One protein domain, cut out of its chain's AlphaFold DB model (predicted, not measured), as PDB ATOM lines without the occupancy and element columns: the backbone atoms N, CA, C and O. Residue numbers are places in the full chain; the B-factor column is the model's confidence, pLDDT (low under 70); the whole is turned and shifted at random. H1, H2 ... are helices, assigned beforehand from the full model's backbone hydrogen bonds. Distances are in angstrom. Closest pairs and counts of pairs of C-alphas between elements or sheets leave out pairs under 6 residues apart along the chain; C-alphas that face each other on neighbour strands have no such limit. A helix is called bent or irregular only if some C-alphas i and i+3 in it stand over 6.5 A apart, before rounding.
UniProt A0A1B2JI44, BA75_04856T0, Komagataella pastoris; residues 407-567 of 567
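AT A GLANCE: This is residues 407 to 567 of the 567 residues of the protein "BA75_04856T0" of Komagataella pastoris (UniProt A0A1B2JI44). Four helices make an up-and-down bundle, H1, H2, H4 and H7, each running against the one before it in the chain; H2 and H4 lie between H1 and H7, and the short H3 makes a corner with each of H2 and H4. Beyond the bundle lies a part made mostly of loop, with the small helices H5 and H6. The bundle is only partly aligned, since the long H7 crosses H2 and H4 at 38 and 39 degrees. The printed part has 161 residues, 96 of them in seven named helices, H1 to H7 in order, with no named strand: all helix. It is compact, with a radius of gyration of the C-alphas of 16.2 A and spans of 51 by 34 by 29 A.

HOW THE PARTS SIT: H1, residues 407 to 421, and H2, residues 429 to 442, form a helical hairpin and touch at C-alphas 421 and 431, their closest, 6.1 A apart, at a shallow tilt of 28 degrees, opposite ways. H2 is irregular: C-alphas 430 and 433 are 7.1 A apart. H3, residues 446 to 454, touches H2 only at the corner, the closest C-alphas being 442 and 449 at 4.6 A. H4, residues 456 to 472, touches H1 at a shallow tilt of 27 degrees, the same way, with C-alphas 415 and 458 closest at 5.7 A. H3 and H4 only just touch, only at the corner, with 3 pairs of C-alphas within 8 A; the closest are 452 and 459, 6.3 A apart. H5, residues 490 to 494, is close to H2 but not clearly touching, with C-alphas 433 and 491 closest at 6.4 A. H6, residues 518 to 523, touches no helix. H7, residues 537 to 566, touches H4 with residues 543 to 553 alone, at a steep tilt of 39 degrees, opposite ways; C-alphas 466 and 550 are closest at 5.7 A. H7 touches H2 with residues 542 to 552 alone, at a tilt of 38 degrees that is only just steep, the same way; C-alphas 436 and 549 are closest at 6.2 A. H1 and H7 are apart. Every O i to N i+4 pair is within hydrogen-bond range in H1, H3, H5 and H7; in H2 it is 8 of 10, in H4 11 of 13 and in H6 1 of 2.

IN THESE COORDINATES: H1 begins at C-alpha 407, (100.204, 17.565, 72.107), and measures 20.8 A; H2 measures 20.5 A. H4 measures 25.1 A and ends at C-alpha 472, (125.873, 15.947, 53.132). H7 measures 44.4 A and ends at C-alpha 566, (97.074, 36.224, 54.078).

THE WHOLE: The C-alphas of Asp 530 and Ser 567 are the two farthest apart, at 53.9 A. The printed part has no cut. The links H4 to H5, H5 to H6 and H6 to H7 are long. Mean pLDDT of the printed part is 85.6; 26 residues are under 70, among them 516 to 520, 529 to 539 and 563 to 567.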
ATOM      1  N   LEU A 407      99.537  17.133  73.331       95.12
ATOM      2  CA  LEU A 407     100.204  17.565  72.107       95.12
ATOM      3  C   LEU A 407     101.468  18.384  72.401       95.12
ATOM      4  O   LEU A 407     102.491  18.145  71.769       95.12
ATOM      5  N   GLN A 408     101.436  19.270  73.402       94.12
ATOM      6  CA  GLN A 408     102.630  19.959  73.901       94.12
ATOM      7  C   GLN A 408     103.722  18.959  74.291       94.12
ATOM      8  O   GLN A 408     104.857  19.095  73.844       94.12
ATOM      9  N   PHE A 409     103.381  17.915  75.049       93.88
ATOM     10  CA  PHE A 409     104.330  16.863  75.415       93.88
ATOM     11  C   PHE A 409     104.892  16.109  74.195       93.88
ATOM     12  O   PHE A 409     106.101  15.879  74.128       93.88
ATOM     13  N   VAL A 410     104.061  15.781  73.197       96.94
ATOM     14  CA  VAL A 410     104.536  15.164  71.942       96.94
ATOM     15  C   VAL A 410     105.558  16.061  71.243       96.94
ATOM     16  O   VAL A 410     106.614  15.583  70.834       96.94
ATOM     17  N   PHE A 411     105.274  17.358  71.122       96.38
ATOM     18  CA  PHE A 411     106.167  18.300  70.447       96.38
ATOM     19  C   PHE A 411     107.440  18.594  71.243       96.38
ATOM     20  O   PHE A 411     108.502  18.715  70.646       96.38
ATOM     21  N   LEU A 412     107.377  18.583  72.575       94.06
ATOM     22  CA  LEU A 412     108.563  18.646  73.431       94.06
ATOM     23  C   LEU A 412     109.498  17.448  73.213       94.06
ATOM     24  O   LEU A 412     110.715  17.612  73.238       94.06
ATOM     25  N   PHE A 413     108.948  16.250  72.998       96.12
ATOM     26  CA  PHE A 413     109.745  15.085  72.614       96.12
ATOM     27  C   PHE A 413     110.356  15.261  71.217       96.12
ATOM     28  O   PHE A 413     111.537  14.975  71.035       96.12
ATOM     29  N   ILE A 414     109.583  15.761  70.245       96.94
ATOM     30  CA  ILE A 414     110.087  16.052  68.893       96.94
ATOM     31  C   ILE A 414     111.256  17.043  68.958       96.94
ATOM     32  O   ILE A 414     112.299  16.767  68.374       96.94
ATOM     33  N   ASP A 415     111.125  18.139  69.707       95.12
ATOM     34  CA  ASP A 415     112.180  19.145  69.877       95.12
ATOM     35  C   ASP A 415     113.473  18.554  70.442       95.12
ATOM     36  O   ASP A 415     114.561  18.864  69.952       95.12
ATOM     37  N   GLU A 416     113.370  17.667  71.435       94.00
ATOM     38  CA  GLU A 416     114.531  16.979  72.004       94.00
ATOM     39  C   GLU A 416     115.225  16.106  70.944       94.00
ATOM     40  O   GLU A 416     116.447  16.150  70.800       94.00
ATOM     41  N   ILE A 417     114.457  15.363  70.139       95.69
ATOM     42  CA  ILE A 417     115.006  14.549  69.044       95.69
ATOM     43  C   ILE A 417     115.672  15.419  67.974       95.69
ATOM     44  O   ILE A 417     116.765  15.077  67.525       95.69
ATOM     45  N   LEU A 418     115.054  16.534  67.570       94.88
ATOM     46  CA  LEU A 418     115.632  17.455  66.583       94.88
ATOM     47  C   LEU A 418     116.928  18.088  67.110       94.88
ATOM     48  O   LEU A 418     117.921  18.130  66.390       94.88
ATOM     49  N   THR A 419     116.954  18.477  68.387       92.44
ATOM     50  CA  THR A 419     118.148  19.025  69.050       92.44
ATOM     51  C   THR A 419     119.295  18.016  69.068       92.44
ATOM     52  O   THR A 419     120.435  18.358  68.751       92.44
ATOM     53  N   ILE A 420     119.011  16.752  69.397       92.19
ATOM     54  CA  ILE A 420     120.015  15.680  69.357       92.19
ATOM     55  C   ILE A 420     120.432  15.392  67.912       92.19
ATOM     56  O   ILE A 420     121.596  15.100  67.652       92.19
ATOM     57  N   CYS A 421     119.524  15.516  66.944       92.12
ATOM     58  CA  CYS A 421     119.841  15.318  65.533       92.12
ATOM     59  C   CYS A 421     120.938  16.280  65.043       92.12
ATOM     60  O   CYS A 421     121.779  15.861  64.255       92.12
ATOM     61  N   THR A 422     121.003  17.510  65.564       89.56
ATOM     62  CA  THR A 422     122.016  18.522  65.199       89.56
ATOM     63  C   THR A 422     123.103  18.737  66.257       89.56
ATOM     64  O   THR A 422     123.888  19.684  66.160       89.56
ATOM     65  N   SER A 423     123.182  17.895  67.292       82.75
ATOM     66  CA  SER A 423     124.187  18.062  68.344       82.75
ATOM     67  C   SER A 423     125.593  17.723  67.828       82.75
ATOM     68  O   SER A 423     125.819  16.611  67.355       82.75
ATOM     69  N   GLY A 424     126.557  18.640  67.987       66.25
ATOM     70  CA  GLY A 424     127.980  18.369  67.722       66.25
ATOM     71  C   GLY A 424     128.508  18.762  66.335       66.25
ATOM     72  O   GLY A 424     129.351  18.050  65.796       66.25
ATOM     73  N   TYR A 425     128.051  19.883  65.761       67.75
ATOM     74  CA  TYR A 425     128.465  20.424  64.442       67.75
ATOM     75  C   TYR A 425     128.259  19.481  63.237       67.75
ATOM     76  O   TYR A 425     128.636  19.822  62.120       67.75
ATOM     77  N   SER A 426     127.657  18.311  63.444       79.38
ATOM     78  CA  SER A 426     127.352  17.310  62.422       79.38
ATOM     79  C   SER A 426     125.962  16.735  62.672       79.38
ATOM     80  O   SER A 426     125.448  16.804  63.790       79.38
ATOM     81  N   ILE A 427     125.336  16.208  61.619       88.19
ATOM     82  CA  ILE A 427     124.010  15.605  61.726       88.19
ATOM     83  C   ILE A 427     124.099  14.135  62.134       88.19
ATOM     84  O   ILE A 427     124.845  13.341  61.557       88.19
ATOM     85  N   ASN A 428     123.274  13.754  63.099       90.62
ATOM     86  CA  ASN A 428     123.108  12.374  63.518       90.62
ATOM     87  C   ASN A 428     122.114  11.655  62.602       90.62
ATOM     88  O   ASN A 428     120.912  11.604  62.870       90.62
ATOM     89  N   ILE A 429     122.645  11.079  61.520       91.00
ATOM     90  CA  ILE A 429     121.881  10.404  60.455       91.00
ATOM     91  C   ILE A 429     120.986   9.259  60.962       91.00
ATOM     92  O   ILE A 429     119.897   9.041  60.438       91.00
ATOM     93  N   GLU A 430     121.379   8.596  62.053       92.50
ATOM     94  CA  GLU A 430     120.609   7.513  62.686       92.50
ATOM     95  C   GLU A 430     119.229   7.982  63.208       92.50
ATOM     96  O   GLU A 430     118.331   7.167  63.404       92.50
ATOM     97  N   LEU A 431     119.019   9.293  63.404       95.38
ATOM     98  CA  LEU A 431     117.737   9.877  63.828       95.38
ATOM     99  C   LEU A 431     116.846  10.340  62.663       95.38
ATOM    100  O   LEU A 431     115.679  10.669  62.889       95.38
ATOM    101  N   LEU A 432     117.329  10.332  61.417       95.69
ATOM    102  CA  LEU A 432     116.531  10.749  60.255       95.69
ATOM    103  C   LEU A 432     115.221   9.957  60.080       95.69
ATOM    104  O   LEU A 432     114.217  10.584  59.731       95.69
ATOM    105  N   PRO A 433     115.142   8.639  60.371       97.25
ATOM    106  CA  PRO A 433     113.866   7.921  60.350       97.25
ATOM    107  C   PRO A 433     112.799   8.534  61.270       97.25
ATOM    108  O   PRO A 433     111.625   8.597  60.902       97.25
ATOM    109  N   LEU A 434     113.188   9.035  62.451       98.06
ATOM    110  CA  LEU A 434     112.274   9.724  63.373       98.06
ATOM    111  C   LEU A 434     111.794  11.056  62.790       98.06
ATOM    112  O   LEU A 434     110.602  11.352  62.845       98.06
ATOM    113  N   VAL A 435     112.692  11.825  62.168       97.75
ATOM    114  CA  VAL A 435     112.330  13.079  61.489       97.75
ATOM    115  C   VAL A 435     111.328  12.812  60.361       97.75
ATOM    116  O   VAL A 435     110.292  13.478  60.285       97.75
ATOM    117  N   ARG A 436     111.566  11.776  59.541       97.56
ATOM    118  CA  ARG A 436     110.609  11.317  58.518       97.56
ATOM    119  C   ARG A 436     109.251  10.971  59.129       97.56
ATOM    120  O   ARG A 436     108.223  11.363  58.576       97.56
ATOM    121  N   LEU A 437     109.231  10.253  60.256       98.56
ATOM    122  CA  LEU A 437     108.001   9.861  60.954       98.56
ATOM    123  C   LEU A 437     107.194  11.084  61.403       98.56
ATOM    124  O   LEU A 437     105.995  11.149  61.128       98.56
ATOM    125  N   PHE A 438     107.837  12.064  62.038       98.00
ATOM    126  CA  PHE A 438     107.166  13.281  62.500       98.00
ATOM    127  C   PHE A 438     106.588  14.091  61.341       98.00
ATOM    128  O   PHE A 438     105.428  14.499  61.395       98.00
ATOM    129  N   LEU A 439     107.357  14.256  60.262       97.25
ATOM    130  CA  LEU A 439     106.909  14.957  59.060       97.25
ATOM    131  C   LEU A 439     105.749  14.230  58.373       97.25
ATOM    132  O   LEU A 439     104.756  14.859  58.018       97.25
ATOM    133  N   CYS A 440     105.816  12.903  58.232       97.62
ATOM    134  CA  CYS A 440     104.728  12.122  57.639       97.62
ATOM    135  C   CYS A 440     103.459  12.103  58.500       97.62
ATOM    136  O   CYS A 440     102.356  12.055  57.948       97.62
ATOM    137  N   TRP A 441     103.598  12.152  59.828       97.75
ATOM    138  CA  TRP A 441     102.470  12.308  60.745       97.75
ATOM    139  C   TRP A 441     101.835  13.695  60.615       97.75
ATOM    140  O   TRP A 441     100.632  13.787  60.371       97.75
ATOM    141  N   ALA A 442     102.633  14.766  60.669       94.88
ATOM    142  CA  ALA A 442     102.150  16.132  60.470       94.88
ATOM    143  C   ALA A 442     101.503  16.313  59.085       94.88
ATOM    144  O   ALA A 442     100.455  16.938  58.963       94.88
ATOM    145  N   ASN A 443     102.052  15.691  58.041       93.12
ATOM    146  CA  ASN A 443     101.517  15.755  56.680       93.12
ATOM    147  C   ASN A 443     100.159  15.043  56.501       93.12
ATOM    148  O   ASN A 443      99.537  15.176  55.449       93.12
ATOM    149  N   GLN A 444      99.648  14.313  57.506       93.50
ATOM    150  CA  GLN A 444      98.239  13.889  57.485       93.50
ATOM    151  C   GLN A 444      97.265  15.062  57.703       93.50
ATOM    152  O   GLN A 444      96.069  14.908  57.461       93.50
ATOM    153  N   GLY A 445      97.762  16.230  58.123       88.62
ATOM    154  CA  GLY A 445      96.980  17.445  58.329       88.62
ATOM    155  C   GLY A 445      96.359  17.551  59.723       88.62
ATOM    156  O   GLY A 445      96.759  16.877  60.674       88.62
ATOM    157  N   GLY A 446      95.369  18.435  59.851       90.69
ATOM    158  CA  GLY A 446      94.639  18.656  61.100       90.69
ATOM    159  C   GLY A 446      95.471  19.336  62.191       90.69
ATOM    160  O   GLY A 446      96.396  20.102  61.918       90.69
ATOM    161  N   VAL A 447      95.111  19.077  63.450       92.12
ATOM    162  CA  VAL A 447      95.685  19.758  64.623       92.12
ATOM    163  C   VAL A 447      97.209  19.576  64.747       92.12
ATOM    164  O   VAL A 447      97.867  20.585  64.986       92.12
ATOM    165  N   PRO A 448      97.815  18.385  64.532       93.31
ATOM    166  CA  PRO A 448      99.274  18.244  64.591       93.31
ATOM    167  C   PRO A 448     100.014  19.146  63.597       93.31
ATOM    168  O   PRO A 448     101.002  19.776  63.966       93.31
ATOM    169  N   LEU A 449      99.511  19.268  62.362       94.44
ATOM    170  CA  LEU A 449     100.088  20.176  61.366       94.44
ATOM    171  C   LEU A 449      99.965  21.631  61.812       94.44
ATOM    172  O   LEU A 449     100.945  22.367  61.800       94.44
ATOM    173  N   HIS A 450      98.769  22.051  62.230       92.38
ATOM    174  CA  HIS A 450      98.555  23.420  62.700       92.38
ATOM    175  C   HIS A 450      99.429  23.763  63.908       92.38
ATOM    176  O   HIS A 450      99.919  24.887  64.002       92.38
ATOM    177  N   TYR A 451      99.649  22.802  64.806       93.25
ATOM    178  CA  TYR A 451     100.529  22.972  65.954       93.25
ATOM    179  C   TYR A 451     101.993  23.131  65.522       93.25
ATOM    180  O   TYR A 451     102.634  24.093  65.939       93.25
ATOM    181  N   LEU A 452     102.496  22.268  64.627       93.88
ATOM    182  CA  LEU A 452     103.846  22.385  64.058       93.88
ATOM    183  C   LEU A 452     104.073  23.752  63.401       93.88
ATOM    184  O   LEU A 452     105.099  24.379  63.622       93.88
ATOM    185  N   MET A 453     103.102  24.226  62.617       90.81
ATOM    186  CA  MET A 453     103.208  25.492  61.884       90.81
ATOM    187  C   MET A 453     103.182  26.726  62.797       90.81
ATOM    188  O   MET A 453     103.710  27.767  62.420       90.81
ATOM    189  N   ARG A 454     102.557  26.629  63.979       90.06
ATOM    190  CA  ARG A 454     102.484  27.718  64.970       90.06
ATOM    191  C   ARG A 454     103.634  27.699  65.973       90.06
ATOM    192  O   ARG A 454     103.977  28.747  66.509       90.06
ATOM    193  N   ASN A 455     104.203  26.529  66.254       90.38
ATOM    194  CA  ASN A 455     105.334  26.402  67.161       90.38
ATOM    195  C   ASN A 455     106.631  26.764  66.428       90.38
ATOM    196  O   ASN A 455     107.280  25.901  65.835       90.38
ATOM    197  N   SER A 456     107.000  28.049  66.477       88.38
ATOM    198  CA  SER A 456     108.208  28.557  65.818       88.38
ATOM    199  C   SER A 456     109.456  27.794  66.250       88.38
ATOM    200  O   SER A 456     110.216  27.382  65.391       88.38
ATOM    201  N   SER A 457     109.611  27.487  67.543       91.31
ATOM    202  CA  SER A 457     110.783  26.762  68.051       91.31
ATOM    203  C   SER A 457     110.966  25.399  67.376       91.31
ATOM    204  O   SER A 457     112.054  25.093  66.894       91.31
ATOM    205  N   THR A 458     109.910  24.582  67.305       93.75
ATOM    206  CA  THR A 458     110.001  23.266  66.651       93.75
ATOM    207  C   THR A 458     110.229  23.392  65.157       93.75
ATOM    208  O   THR A 458     111.021  22.648  64.579       93.75
ATOM    209  N   PHE A 459     109.528  24.328  64.521       93.81
ATOM    210  CA  PHE A 459     109.655  24.544  63.090       93.81
ATOM    211  C   PHE A 459     111.069  25.006  62.714       93.81
ATOM    212  O   PHE A 459     111.650  24.487  61.765       93.81
ATOM    213  N   ASP A 460     111.648  25.925  63.481       92.06
ATOM    214  CA  ASP A 460     112.986  26.466  63.244       92.06
ATOM    215  C   ASP A 460     114.057  25.388  63.486       92.06
ATOM    216  O   ASP A 460     114.970  25.236  62.675       92.06
ATOM    217  N   ASN A 461     113.900  24.549  64.520       92.88
ATOM    218  CA  ASN A 461     114.757  23.376  64.738       92.88
ATOM    219  C   ASN A 461     114.695  22.385  63.563       92.88
ATOM    220  O   ASN A 461     115.713  21.832  63.151       92.88
ATOM    221  N   LEU A 462     113.506  22.160  63.003       94.50
ATOM    222  CA  LEU A 462     113.311  21.294  61.843       94.50
ATOM    223  C   LEU A 462     113.987  21.866  60.583       94.50
ATOM    224  O   LEU A 462     114.612  21.118  59.829       94.50
ATOM    225  N   VAL A 463     113.889  23.182  60.365       92.56
ATOM    226  CA  VAL A 463     114.611  23.875  59.286       92.56
ATOM    227  C   VAL A 463     116.119  23.748  59.494       92.56
ATOM    228  O   VAL A 463     116.823  23.373  58.561       92.56
ATOM    229  N   HIS A 464     116.612  23.942  60.719       92.25
ATOM    230  CA  HIS A 464     118.030  23.796  61.036       92.25
ATOM    231  C   HIS A 464     118.553  22.375  60.759       92.25
ATOM    232  O   HIS A 464     119.599  22.209  60.132       92.25
ATOM    233  N   VAL A 465     117.797  21.338  61.142       92.44
ATOM    234  CA  VAL A 465     118.110  19.940  60.790       92.44
ATOM    235  C   VAL A 465     118.239  19.788  59.275       92.44
ATOM    236  O   VAL A 465     119.207  19.195  58.804       92.44
ATOM    237  N   CYS A 466     117.300  20.345  58.504       90.25
ATOM    238  CA  CYS A 466     117.330  20.303  57.044       90.25
ATOM    239  C   CYS A 466     118.557  21.021  56.458       90.25
ATOM    240  O   CYS A 466     119.188  20.500  55.538       90.25
ATOM    241  N   GLU A 467     118.921  22.193  56.978       89.06
ATOM    242  CA  GLU A 467     120.093  22.958  56.536       89.06
ATOM    243  C   GLU A 467     121.396  22.190  56.764       89.06
ATOM    244  O   GLU A 467     122.197  22.052  55.838       89.06
ATOM    245  N   VAL A 468     121.585  21.635  57.967       89.94
ATOM    246  CA  VAL A 468     122.777  20.845  58.308       89.94
ATOM    247  C   VAL A 468     122.811  19.543  57.503       89.94
ATOM    248  O   VAL A 468     123.858  19.188  56.963       89.94
ATOM    249  N   ALA A 469     121.673  18.854  57.359       87.38
ATOM    250  CA  ALA A 469     121.552  17.638  56.553       87.38
ATOM    251  C   ALA A 469     121.945  17.868  55.091       87.38
ATOM    252  O   ALA A 469     122.650  17.062  54.487       87.38
ATOM    253  N   SER A 470     121.508  18.995  54.529       85.50
ATOM    254  CA  SER A 470     121.729  19.352  53.128       85.50
ATOM    255  C   SER A 470     123.208  19.577  52.790       85.50
ATOM    256  O   SER A 470     123.556  19.585  51.615       85.50
ATOM    257  N   LEU A 471     124.091  19.728  53.786       86.19
ATOM    258  CA  LEU A 471     125.543  19.777  53.577       86.19
ATOM    259  C   LEU A 471     126.144  18.413  53.196       86.19
ATOM    260  O   LEU A 471     127.266  18.372  52.697       86.19
ATOM    261  N   LEU A 472     125.422  17.312  53.431       85.31
ATOM    262  CA  LEU A 472     125.873  15.947  53.132       85.31
ATOM    263  C   LEU A 472     125.441  15.438  51.750       85.31
ATOM    264  O   LEU A 472     125.792  14.323  51.376       85.31
ATOM    265  N   VAL A 473     124.667  16.224  51.002       84.31
ATOM    266  CA  VAL A 473     124.118  15.845  49.694       84.31
ATOM    267  C   VAL A 473     124.462  16.933  48.679       84.31
ATOM    268  O   VAL A 473     124.571  18.106  49.037       84.31
ATOM    269  N   ASP A 474     124.642  16.570  47.406       78.69
ATOM    270  CA  ASP A 474     124.825  17.569  46.351       78.69
ATOM    271  C   ASP A 474     123.604  18.504  46.301       78.69
ATOM    272  O   ASP A 474     122.455  18.068  46.188       78.69
ATOM    273  N   LYS A 475     123.854  19.816  46.370       73.75
ATOM    274  CA  LYS A 475     122.812  20.846  46.308       73.75
ATOM    275  C   LYS A 475     122.010  20.786  45.012       73.75
ATOM    276  O   LYS A 475     120.829  21.122  45.031       73.75
ATOM    277  N   ASN A 476     122.619  20.340  43.915       70.06
ATOM    278  CA  ASN A 476     121.926  20.149  42.640       70.06
ATOM    279  C   ASN A 476     120.928  18.980  42.688       70.06
ATOM    280  O   ASN A 476     120.015  18.913  41.869       70.06
ATOM    281  N   GLU A 477     121.081  18.075  43.659       69.25
ATOM    282  CA  GLU A 477     120.196  16.936  43.892       69.25
ATOM    283  C   GLU A 477     119.159  17.183  45.001       69.25
ATOM    284  O   GLU A 477     118.333  16.305  45.270       69.25
ATOM    285  N   LEU A 478     119.163  18.352  45.656       70.94
ATOM    286  CA  LEU A 478     118.106  18.739  46.593       70.94
ATOM    287  C   LEU A 478     116.832  19.026  45.787       70.94
ATOM    288  O   LEU A 478     116.742  19.978  45.012       70.94
ATOM    289  N   CYS A 479     115.872  18.109  45.896       65.69
ATOM    290  CA  CYS A 479     114.859  17.911  44.868       65.69
ATOM    291  C   CYS A 479     113.719  18.948  44.902       65.69
ATOM    292  O   CYS A 479     113.095  19.181  45.935       65.69
ATOM    293  N   ILE A 480     113.343  19.446  43.714       69.19
ATOM    294  CA  ILE A 480     112.083  20.177  43.448       69.19
ATOM    295  C   ILE A 480     110.856  19.241  43.576       69.19
ATOM    296  O   ILE A 480     109.730  19.693  43.790       69.19
ATOM    297  N   SER A 481     111.062  17.925  43.458       83.44
ATOM    298  CA  SER A 481     110.034  16.875  43.492       83.44
ATOM    299  C   SER A 481     110.318  15.812  44.559       83.44
ATOM    300  O   SER A 481     111.417  15.731  45.094       83.44
ATOM    301  N   LYS A 482     109.346  14.935  44.842       89.88
ATOM    302  CA  LYS A 482     109.570  13.793  45.744       89.88
ATOM    303  C   LYS A 482     110.680  12.878  45.211       89.88
ATOM    304  O   LYS A 482     110.616  12.525  44.029       89.88
ATOM    305  N   PRO A 483     111.643  12.452  46.048       91.44
ATOM    306  CA  PRO A 483     112.658  11.495  45.631       91.44
ATOM    307  C   PRO A 483     112.042  10.122  45.344       91.44
ATOM    308  O   PRO A 483     111.005   9.748  45.900       91.44
ATOM    309  N   GLN A 484     112.707   9.356  44.486       88.75
ATOM    310  CA  GLN A 484     112.398   7.957  44.205       88.75
ATOM    311  C   GLN A 484     113.494   7.079  44.815       88.75
ATOM    312  O   GLN A 484     114.661   7.459  44.842       88.75
ATOM    313  N   ARG A 485     113.115   5.903  45.305       89.06
ATOM    314  CA  ARG A 485     114.012   4.899  45.897       89.06
ATOM    315  C   ARG A 485     113.738   3.534  45.291       89.06
ATOM    316  O   ARG A 485     112.710   3.402  44.634       89.06
ATOM    317  N   GLN A 486     114.621   2.565  45.552       86.31
ATOM    318  CA  GLN A 486     114.563   1.196  45.016       86.31
ATOM    319  C   GLN A 486     113.795   0.190  45.911       86.31
ATOM    320  O   GLN A 486     113.386  -0.869  45.460       86.31
ATOM    321  N   TYR A 487     113.585   0.482  47.190       88.75
ATOM    322  CA  TYR A 487     112.900  -0.430  48.114       88.75
ATOM    323  C   TYR A 487     112.458   0.318  49.373       88.75
ATOM    324  O   TYR A 487     112.816   1.476  49.583       88.75
ATOM    325  N   TYR A 488     111.649  -0.334  50.207       92.00
ATOM    326  CA  TYR A 488     111.239   0.197  51.505       92.00
ATOM    327  C   TYR A 488     112.385   0.108  52.505       92.00
ATOM    328  O   TYR A 488     112.911  -0.973  52.751       92.00
ATOM    329  N   PHE A 489     112.728   1.225  53.142       94.50
ATOM    330  CA  PHE A 489     113.698   1.204  54.231       94.50
ATOM    331  C   PHE A 489     113.112   0.525  55.473       94.50
ATOM    332  O   PHE A 489     111.913   0.229  55.547       94.50
ATOM    333  N   HIS A 490     113.960   0.261  56.468       93.31
ATOM    334  CA  HIS A 490     113.555  -0.490  57.657       93.31
ATOM    335  C   HIS A 490     112.333   0.140  58.351       93.31
ATOM    336  O   HIS A 490     111.456  -0.582  58.830       93.31
ATOM    337  N   GLU A 491     112.282   1.471  58.432       95.88
ATOM    338  CA  GLU A 491     111.211   2.214  59.088       95.88
ATOM    339  C   GLU A 491     109.879   2.101  58.337       95.88
ATOM    340  O   GLU A 491     108.815   2.026  58.954       95.88
ATOM    341  N   ASP A 492     109.936   2.011  57.007       96.31
ATOM    342  CA  ASP A 492     108.775   1.831  56.142       96.31
ATOM    343  C   ASP A 492     108.196   0.421  56.281       96.31
ATOM    344  O   ASP A 492     106.977   0.250  56.319       96.31
ATOM    345  N   VAL A 493     109.066  -0.589  56.404       94.00
ATOM    346  CA  VAL A 493     108.653  -1.971  56.676       94.00
ATOM    347  C   VAL A 493     108.047  -2.083  58.076       94.00
ATOM    348  O   VAL A 493     106.986  -2.689  58.230       94.00
ATOM    349  N   ASP A 494     108.674  -1.479  59.092       95.50
ATOM    350  CA  ASP A 494     108.186  -1.554  60.473       95.50
ATOM    351  C   ASP A 494     106.831  -0.858  60.653       95.50
ATOM    352  O   ASP A 494     105.976  -1.392  61.361       95.50
ATOM    353  N   LEU A 495     106.591   0.286  60.002       97.12
ATOM    354  CA  LEU A 495     105.339   1.056  60.103       97.12
ATOM    355  C   LEU A 495     104.368   0.856  58.935       97.12
ATOM    356  O   LEU A 495     103.408   1.620  58.779       97.12
ATOM    357  N   LYS A 496     104.554  -0.196  58.142       94.12
ATOM    358  CA  LYS A 496     103.583  -0.583  57.121       94.12
ATOM    359  C   LYS A 496     102.204  -0.779  57.759       94.12
ATOM    360  O   LYS A 496     102.066  -1.440  58.785       94.12
ATOM    361  N   GLU A 497     101.183  -0.176  57.152       96.00
ATOM    362  CA  GLU A 497      99.789  -0.178  57.623       96.00
ATOM    363  C   GLU A 497      99.556   0.505  58.989       96.00
ATOM    364  O   GLU A 497      98.508   0.305  59.611       96.00
ATOM    365  N   PHE A 498     100.486   1.357  59.444       98.12
ATOM    366  CA  PHE A 498     100.297   2.221  60.611       98.12
ATOM    367  C   PHE A 498      99.369   3.397  60.271       98.12
ATOM    368  O   PHE A 498      99.705   4.296  59.496       98.12
ATOM    369  N   VAL A 499      98.168   3.386  60.846       97.56
ATOM    370  CA  VAL A 499      97.078   4.324  60.528       97.56
ATOM    371  C   VAL A 499      97.444   5.794  60.759       97.56
ATOM    372  O   VAL A 499      97.110   6.598  59.888       97.56
ATOM    373  N   PRO A 500      98.152   6.185  61.839       97.62
ATOM    374  CA  PRO A 500      98.449   7.594  62.100       97.62
ATOM    375  C   PRO A 500      99.278   8.307  61.025       97.62
ATOM    376  O   PRO A 500      99.234   9.527  60.958       97.62
ATOM    377  N   ILE A 501      99.996   7.579  60.162       97.44
ATOM    378  CA  ILE A 501     100.716   8.151  59.006       97.44
ATOM    379  C   ILE A 501      99.996   7.892  57.672       97.44
ATOM    380  O   ILE A 501     100.561   8.075  56.595       97.44
ATOM    381  N   GLY A 502      98.738   7.452  57.712       96.25
ATOM    382  CA  GLY A 502      97.972   7.101  56.517       96.25
ATOM    383  C   GLY A 502      98.416   5.779  55.887       96.25
ATOM    384  O   GLY A 502      98.455   5.677  54.659       96.25
ATOM    385  N   CYS A 503      98.761   4.792  56.722       95.88
ATOM    386  CA  CYS A 503      99.158   3.417  56.382       95.88
ATOM    387  C   CYS A 503     100.518   3.234  55.689       95.88
ATOM    388  O   CYS A 503     100.938   2.093  55.497       95.88
ATOM    389  N   ARG A 504     101.214   4.310  55.318       94.81
ATOM    390  CA  ARG A 504     102.579   4.273  54.774       94.81
ATOM    391  C   ARG A 504     103.210   5.658  54.810       94.81
ATOM    392  O   ARG A 504     102.495   6.658  54.799       94.81
ATOM    393  N   PHE A 505     104.532   5.710  54.745       96.31
ATOM    394  CA  PHE A 505     105.245   6.944  54.444       96.31
ATOM    395  C   PHE A 505     104.890   7.437  53.030       96.31
ATOM    396  O   PHE A 505     104.702   6.642  52.106       96.31
ATOM    397  N   LYS A 506     104.706   8.753  52.874       93.56
ATOM    398  CA  LYS A 506     104.273   9.400  51.613       93.56
ATOM    399  C   LYS A 506     105.277  10.447  51.121       93.56
ATOM    400  O   LYS A 506     104.932  11.283  50.281       93.56
ATOM    401  N   ASP A 507     106.475  10.434  51.683       94.88
ATOM    402  CA  ASP A 507     107.581  11.340  51.394       94.88
ATOM    403  C   ASP A 507     108.366  10.939  50.135       94.88
ATOM    404  O   ASP A 507     108.855  11.812  49.425       94.88
ATOM    405  N   PHE A 508     108.370   9.649  49.786       94.75
ATOM    406  CA  PHE A 508     108.903   9.129  48.523       94.75
ATOM    407  C   PHE A 508     107.840   8.971  47.423       94.75
ATOM    408  O   PHE A 508     106.639   8.831  47.683       94.75
ATOM    409  N   ASN A 509     108.293   8.959  46.167       91.62
ATOM    410  CA  ASN A 509     107.522   8.494  45.018       91.62
ATOM    411  C   ASN A 509     107.724   6.982  44.809       91.62
ATOM    412  O   ASN A 509     108.574   6.548  44.034       91.62
ATOM    413  N   ASP A 510     106.895   6.186  45.481       90.25
ATOM    414  CA  ASP A 510     106.966   4.719  45.459       90.25
ATOM    415  C   ASP A 510     106.096   4.078  44.353       90.25
ATOM    416  O   ASP A 510     105.776   2.895  44.428       90.25
ATOM    417  N   SER A 511     105.673   4.832  43.327       87.00
ATOM    418  CA  SER A 511     104.699   4.353  42.321       87.00
ATOM    419  C   SER A 511     105.105   3.035  41.648       87.00
ATOM    420  O   SER A 511     104.256   2.187  41.406       87.00
ATOM    421  N   TRP A 512     106.401   2.851  41.399       79.81
ATOM    422  CA  TRP A 512     106.955   1.663  40.752       79.81
ATOM    423  C   TRP A 512     107.173   0.487  41.737       79.81
ATOM    424  O   TRP A 512     106.980  -0.660  41.355       79.81
ATOM    425  N   ILE A 513     107.467   0.754  43.023       81.69
ATOM    426  CA  ILE A 513     107.511  -0.272  44.096       81.69
ATOM    427  C   ILE A 513     106.117  -0.857  44.332       81.69
ATOM    428  O   ILE A 513     105.964  -1.976  44.796       81.69
ATOM    429  N   LEU A 514     105.074  -0.078  44.057       78.56
ATOM    430  CA  LEU A 514     103.686  -0.493  44.233       78.56
ATOM    431  C   LEU A 514     103.125  -1.233  43.012       78.56
ATOM    432  O   LEU A 514     101.964  -1.653  43.051       78.56
ATOM    433  N   ASP A 515     103.917  -1.385  41.948       72.94
ATOM    434  CA  ASP A 515     103.547  -2.222  40.812       72.94
ATOM    435  C   ASP A 515     103.451  -3.697  41.249       72.94
ATOM    436  O   ASP A 515     104.035  -4.102  42.248       72.94
ATOM    437  N   LYS A 516     102.676  -4.528  40.554       64.81
ATOM    438  CA  LYS A 516     102.355  -5.908  40.969       64.81
ATOM    439  C   LYS A 516     103.363  -6.955  40.459       64.81
ATOM    440  O   LYS A 516     102.995  -8.118  40.299       64.81
ATOM    441  N   SER A 517     104.603  -6.562  40.166       63.94
ATOM    442  CA  SER A 517     105.666  -7.486  39.739       63.94
ATOM    443  C   SER A 517     106.214  -8.305  40.920       63.94
ATOM    444  O   SER A 517     106.071  -7.918  42.078       63.94
ATOM    445  N   GLN A 518     106.854  -9.451  40.649       60.44
ATOM    446  CA  GLN A 518     107.478 -10.258  41.712       60.44
ATOM    447  C   GLN A 518     108.574  -9.487  42.466       60.44
ATOM    448  O   GLN A 518     108.636  -9.551  43.695       60.44
ATOM    449  N   ASP A 519     109.387  -8.713  41.745       63.16
ATOM    450  CA  ASP A 519     110.484  -7.922  42.319       63.16
ATOM    451  C   ASP A 519     109.982  -6.815  43.256       63.16
ATOM    452  O   ASP A 519     110.629  -6.481  44.250       63.16
ATOM    453  N   SER A 520     108.772  -6.307  43.007       69.06
ATOM    454  CA  SER A 520     108.113  -5.322  43.866       69.06
ATOM    455  C   SER A 520     107.829  -5.866  45.276       69.06
ATOM    456  O   SER A 520     107.996  -5.150  46.267       69.06
ATOM    457  N   TYR A 521     107.493  -7.152  45.428       75.94
ATOM    458  CA  TYR A 521     107.204  -7.713  46.752       75.94
ATOM    459  C   TYR A 521     108.444  -7.807  47.645       75.94
ATOM    460  O   TYR A 521     108.326  -7.566  48.849       75.94
ATOM    461  N   LYS A 522     109.618  -8.113  47.072       79.38
ATOM    462  CA  LYS A 522     110.909  -8.065  47.782       79.38
ATOM    463  C   LYS A 522     111.238  -6.628  48.204       79.38
ATOM    464  O   LYS A 522     111.510  -6.375  49.380       79.38
ATOM    465  N   ALA A 523     111.061  -5.669  47.295       84.19
ATOM    466  CA  ALA A 523     111.250  -4.249  47.586       84.19
ATOM    467  C   ALA A 523     110.338  -3.757  48.732       84.19
ATOM    468  O   ALA A 523     110.775  -3.014  49.611       84.19
ATOM    469  N   LEU A 524     109.087  -4.230  48.792       85.88
ATOM    470  CA  LEU A 524     108.102  -3.902  49.834       85.88
ATOM    471  C   LEU A 524     108.392  -4.496  51.225       85.88
ATOM    472  O   LEU A 524     107.689  -4.141  52.183       85.88
ATOM    473  N   ILE A 525     109.355  -5.416  51.336       86.00
ATOM    474  CA  ILE A 525     109.839  -5.987  52.605       86.00
ATOM    475  C   ILE A 525     111.279  -5.567  52.934       86.00
ATOM    476  O   ILE A 525     111.858  -6.081  53.895       86.00
ATOM    477  N   GLY A 526     111.833  -4.627  52.162       85.31
ATOM    478  CA  GLY A 526     113.179  -4.091  52.345       85.31
ATOM    479  C   GLY A 526     114.296  -5.005  51.845       85.31
ATOM    480  O   GLY A 526     115.420  -4.916  52.330       85.31
ATOM    481  N   GLU A 527     113.992  -5.910  50.913       82.06
ATOM    482  CA  GLU A 527     114.993  -6.714  50.215       82.06
ATOM    483  C   GLU A 527     115.307  -6.073  48.856       82.06
ATOM    484  O   GLU A 527     114.401  -5.716  48.099       82.06
ATOM    485  N   LEU A 528     116.599  -5.911  48.562       72.88
ATOM    486  CA  LEU A 528     117.076  -5.416  47.272       72.88
ATOM    487  C   LEU A 528     116.756  -6.432  46.160       72.88
ATOM    488  O   LEU A 528     116.876  -7.637  46.397       72.88
ATOM    489  N   PRO A 529     116.405  -5.976  44.942       64.25
ATOM    490  CA  PRO A 529     116.383  -6.839  43.766       64.25
ATOM    491  C   PRO A 529     117.762  -7.474  43.538       64.25
ATOM    492  O   PRO A 529     118.784  -6.820  43.749       64.25
ATOM    493  N   ASP A 530     117.794  -8.724  43.068       59.41
ATOM    494  CA  ASP A 530     119.026  -9.524  42.919       59.41
ATOM    495  C   ASP A 530     120.053  -8.899  41.935       59.41
ATOM    496  O   ASP A 530     121.221  -9.284  41.923       59.41
ATOM    497  N   GLU A 531     119.642  -7.902  41.141       55.16
ATOM    498  CA  GLU A 531     120.471  -7.176  40.165       55.16
ATOM    499  C   GLU A 531     121.151  -5.903  40.721       55.16
ATOM    500  O   GLU A 531     121.967  -5.286  40.032       55.16
ATOM    501  N   ALA A 532     120.862  -5.491  41.960       55.06
ATOM    502  CA  ALA A 532     121.465  -4.294  42.548       55.06
ATOM    503  C   ALA A 532     122.901  -4.572  43.037       55.06
ATOM    504  O   ALA A 532     123.134  -5.355  43.958       55.06
ATOM    505  N   SER A 533     123.896  -3.920  42.427       50.75
ATOM    506  CA  SER A 533     125.303  -4.056  42.822       50.75
ATOM    507  C   SER A 533     125.542  -3.608  44.273       50.75
ATOM    508  O   SER A 533     125.134  -2.514  44.645       50.75
ATOM    509  N   ASN A 534     126.292  -4.402  45.048       48.78
ATOM    510  CA  ASN A 534     126.653  -4.216  46.471       48.78
ATOM    511  C   ASN A 534     127.467  -2.941  46.832       48.78
ATOM    512  O   ASN A 534     128.151  -2.930  47.858       48.78
ATOM    513  N   ARG A 535     127.480  -1.878  46.018       47.03
ATOM    514  CA  ARG A 535     128.196  -0.639  46.374       47.03
ATOM    515  C   ARG A 535     127.327   0.232  47.287       47.03
ATOM    516  O   ARG A 535     126.201   0.542  46.942       47.03
ATOM    517  N   ASP A 536     127.878   0.538  48.461       52.41
ATOM    518  CA  ASP A 536     127.515   1.560  49.463       52.41
ATOM    519  C   ASP A 536     126.029   1.909  49.710       52.41
ATOM    520  O   ASP A 536     125.670   3.048  49.998       52.41
ATOM    521  N   VAL A 537     125.171   0.885  49.700       59.56
ATOM    522  CA  VAL A 537     123.711   0.963  49.906       59.56
ATOM    523  C   VAL A 537     123.290   1.863  51.082       59.56
ATOM    524  O   VAL A 537     122.304   2.583  50.974       59.56
ATOM    525  N   LYS A 538     124.018   1.855  52.212       57.44
ATOM    526  CA  LYS A 538     123.635   2.634  53.407       57.44
ATOM    527  C   LYS A 538     123.856   4.144  53.224       57.44
ATOM    528  O   LYS A 538     122.996   4.922  53.628       57.44
ATOM    529  N   SER A 539     124.966   4.541  52.594       58.78
ATOM    530  CA  SER A 539     125.247   5.947  52.257       58.78
ATOM    531  C   SER A 539     124.174   6.504  51.310       58.78
ATOM    532  O   SER A 539     123.693   7.626  51.485       58.78
ATOM    533  N   ASP A 540     123.703   5.662  50.384       78.75
ATOM    534  CA  ASP A 540     122.615   5.998  49.465       78.75
ATOM    535  C   ASP A 540     121.252   6.130  50.175       78.75
ATOM    536  O   ASP A 540     120.479   7.038  49.853       78.75
ATOM    537  N   GLU A 541     120.937   5.280  51.166       89.94
ATOM    538  CA  GLU A 541     119.694   5.418  51.944       89.94
ATOM    539  C   GLU A 541     119.646   6.740  52.717       89.94
ATOM    540  O   GLU A 541     118.625   7.427  52.693       89.94
ATOM    541  N   ASP A 542     120.733   7.110  53.396       90.44
ATOM    542  CA  ASP A 542     120.771   8.323  54.214       90.44
ATOM    543  C   ASP A 542     120.667   9.581  53.346       90.44
ATOM    544  O   ASP A 542     119.873  10.473  53.654       90.44
ATOM    545  N   ALA A 543     121.344   9.616  52.193       90.00
ATOM    546  CA  ALA A 543     121.172  10.685  51.211       90.00
ATOM    547  C   ALA A 543     119.716  10.791  50.719       90.00
ATOM    548  O   ALA A 543     119.165  11.890  50.605       90.00
ATOM    549  N   LEU A 544     119.049   9.658  50.469       92.31
ATOM    550  CA  LEU A 544     117.635   9.626  50.087       92.31
ATOM    551  C   LEU A 544     116.710  10.103  51.219       92.31
ATOM    552  O   LEU A 544     115.761  10.843  50.945       92.31
ATOM    553  N   ARG A 545     116.982   9.736  52.480       94.38
ATOM    554  CA  ARG A 545     116.243  10.247  53.653       94.38
ATOM    555  C   ARG A 545     116.368  11.765  53.751       94.38
ATOM    556  O   ARG A 545     115.354  12.434  53.946       94.38
ATOM    557  N   ILE A 546     117.574  12.305  53.564       93.44
ATOM    558  CA  ILE A 546     117.829  13.751  53.565       93.44
ATOM    559  C   ILE A 546     117.013  14.430  52.462       93.44
ATOM    560  O   ILE A 546     116.247  15.340  52.760       93.44
ATOM    561  N   LYS A 547     117.073  13.935  51.217       92.75
ATOM    562  CA  LYS A 547     116.277  14.477  50.096       92.75
ATOM    563  C   LYS A 547     114.773  14.488  50.398       92.75
ATOM    564  O   LYS A 547     114.094  15.467  50.089       92.75
ATOM    565  N   ALA A 548     114.249  13.426  51.010       94.31
ATOM    566  CA  ALA A 548     112.833  13.319  51.361       94.31
ATOM    567  C   ALA A 548     112.428  14.314  52.462       94.31
ATOM    568  O   ALA A 548     111.390  14.971  52.351       94.31
ATOM    569  N   ILE A 549     113.262  14.459  53.497       95.00
ATOM    570  CA  ILE A 549     113.074  15.446  54.568       95.00
ATOM    571  C   ILE A 549     113.111  16.862  53.989       95.00
ATOM    572  O   ILE A 549     112.165  17.617  54.209       95.00
ATOM    573  N   SER A 550     114.131  17.198  53.194       93.25
ATOM    574  CA  SER A 550     114.274  18.523  52.583       93.25
ATOM    575  C   SER A 550     113.075  18.882  51.707       93.25
ATOM    576  O   SER A 550     112.542  19.985  51.821       93.25
ATOM    577  N   PHE A 551     112.584  17.936  50.899       93.00
ATOM    578  CA  PHE A 551     111.367  18.131  50.111       93.00
ATOM    579  C   PHE A 551     110.152  18.445  51.001       93.00
ATOM    580  O   PHE A 551     109.418  19.395  50.733       93.00
ATOM    581  N   MET A 552     109.922  17.673  52.071       94.06
ATOM    582  CA  MET A 552     108.781  17.900  52.966       94.06
ATOM    583  C   MET A 552     108.862  19.245  53.698       94.06
ATOM    584  O   MET A 552     107.850  19.939  53.798       94.06
ATOM    585  N   VAL A 553     110.046  19.634  54.176       93.44
ATOM    586  CA  VAL A 553     110.258  20.916  54.867       93.44
ATOM    587  C   VAL A 553     110.045  22.100  53.919       93.44
ATOM    588  O   VAL A 553     109.357  23.049  54.287       93.44
ATOM    589  N   ASP A 554     110.527  22.029  52.674       91.00
ATOM    590  CA  ASP A 554     110.277  23.055  51.650       91.00
ATOM    591  C   ASP A 554     108.773  23.250  51.367       91.00
ATOM    592  O   ASP A 554     108.285  24.381  51.283       91.00
ATOM    593  N   GLN A 555     107.995  22.162  51.297       91.12
ATOM    594  CA  GLN A 555     106.536  22.257  51.140       91.12
ATOM    595  C   GLN A 555     105.861  22.943  52.338       91.12
ATOM    596  O   GLN A 555     104.919  23.727  52.157       91.12
ATOM    597  N   LEU A 556     106.340  22.683  53.557       91.75
ATOM    598  CA  LEU A 556     105.843  23.341  54.765       91.75
ATOM    599  C   LEU A 556     106.209  24.832  54.789       91.75
ATOM    600  O   LEU A 556     105.333  25.654  55.051       91.75
ATOM    601  N   LEU A 557     107.443  25.201  54.432       89.94
ATOM    602  CA  LEU A 557     107.889  26.598  54.309       89.94
ATOM    603  C   LEU A 557     107.022  27.387  53.322       89.94
ATOM    604  O   LEU A 557     106.495  28.450  53.651       89.94
ATOM    605  N   LYS A 558     106.786  26.827  52.130       89.00
ATOM    606  CA  LYS A 558     105.893  27.422  51.122       89.00
ATOM    607  C   LYS A 558     104.471  27.604  51.643       89.00
ATOM    608  O   LYS A 558     103.808  28.579  51.291       89.00
ATOM    609  N   SER A 559     103.993  26.676  52.466       87.06
ATOM    610  CA  SER A 559     102.666  26.755  53.082       87.06
ATOM    611  C   SER A 559     102.609  27.812  54.189       87.06
ATOM    612  O   SER A 559     101.617  28.529  54.283       87.06
ATOM    613  N   ARG A 560     103.679  27.961  54.984       83.12
ATOM    614  CA  ARG A 560     103.786  28.957  56.062       83.12
ATOM    615  C   ARG A 560     103.794  30.377  55.516       83.12
ATOM    616  O   ARG A 560     102.974  31.188  55.928       83.12
ATOM    617  N   ASN A 561     104.626  30.632  54.509       81.12
ATOM    618  CA  ASN A 561     104.732  31.950  53.882       81.12
ATOM    619  C   ASN A 561     103.399  32.394  53.258       81.12
ATOM    620  O   ASN A 561     103.051  33.567  53.304       81.12
ATOM    621  N   LYS A 562     102.609  31.460  52.707       74.88
ATOM    622  CA  LYS A 562     101.256  31.766  52.215       74.88
ATOM    623  C   LYS A 562     100.297  32.170  53.336       74.88
ATOM    624  O   LYS A 562      99.459  33.032  53.112       74.88
ATOM    625  N   LEU A 563     100.399  31.549  54.512       68.12
ATOM    626  CA  LEU A 563      99.565  31.898  55.665       68.12
ATOM    627  C   LEU A 563      99.924  33.281  56.218       68.12
ATOM    628  O   LEU A 563      99.015  34.037  56.533       68.12
ATOM    629  N   GLU A 564     101.215  33.619  56.272       64.50
ATOM    630  CA  GLU A 564     101.708  34.917  56.765       64.50
ATOM    631  C   GLU A 564     101.396  36.085  55.809       64.50
ATOM    632  O   GLU A 564     101.225  37.210  56.257       64.50
ATOM    633  N   VAL A 565     101.265  35.837  54.499       56.38
ATOM    634  CA  VAL A 565     100.849  36.859  53.512       56.38
ATOM    635  C   VAL A 565      99.327  37.088  53.508       56.38
ATOM    636  O   VAL A 565      98.858  38.115  53.020       56.38
ATOM    637  N   CYS A 566      98.540  36.140  54.026       41.91
ATOM    638  CA  CYS A 566      97.074  36.224  54.078       41.91
ATOM    639  C   CYS A 566      96.512  36.665  55.443       41.91
ATOM    640  O   CYS A 566      95.300  36.860  55.544       41.91
ATOM    641  N   SER A 567      97.358  36.786  56.471       43.59
ATOM    642  CA  SER A 567      97.048  37.349  57.795       43.59
ATOM    643  C   SER A 567      97.454  38.810  57.879       43.59
ATOM    644  O   SER A 567      96.688  39.592  58.482       43.59
TER     645      SER A 567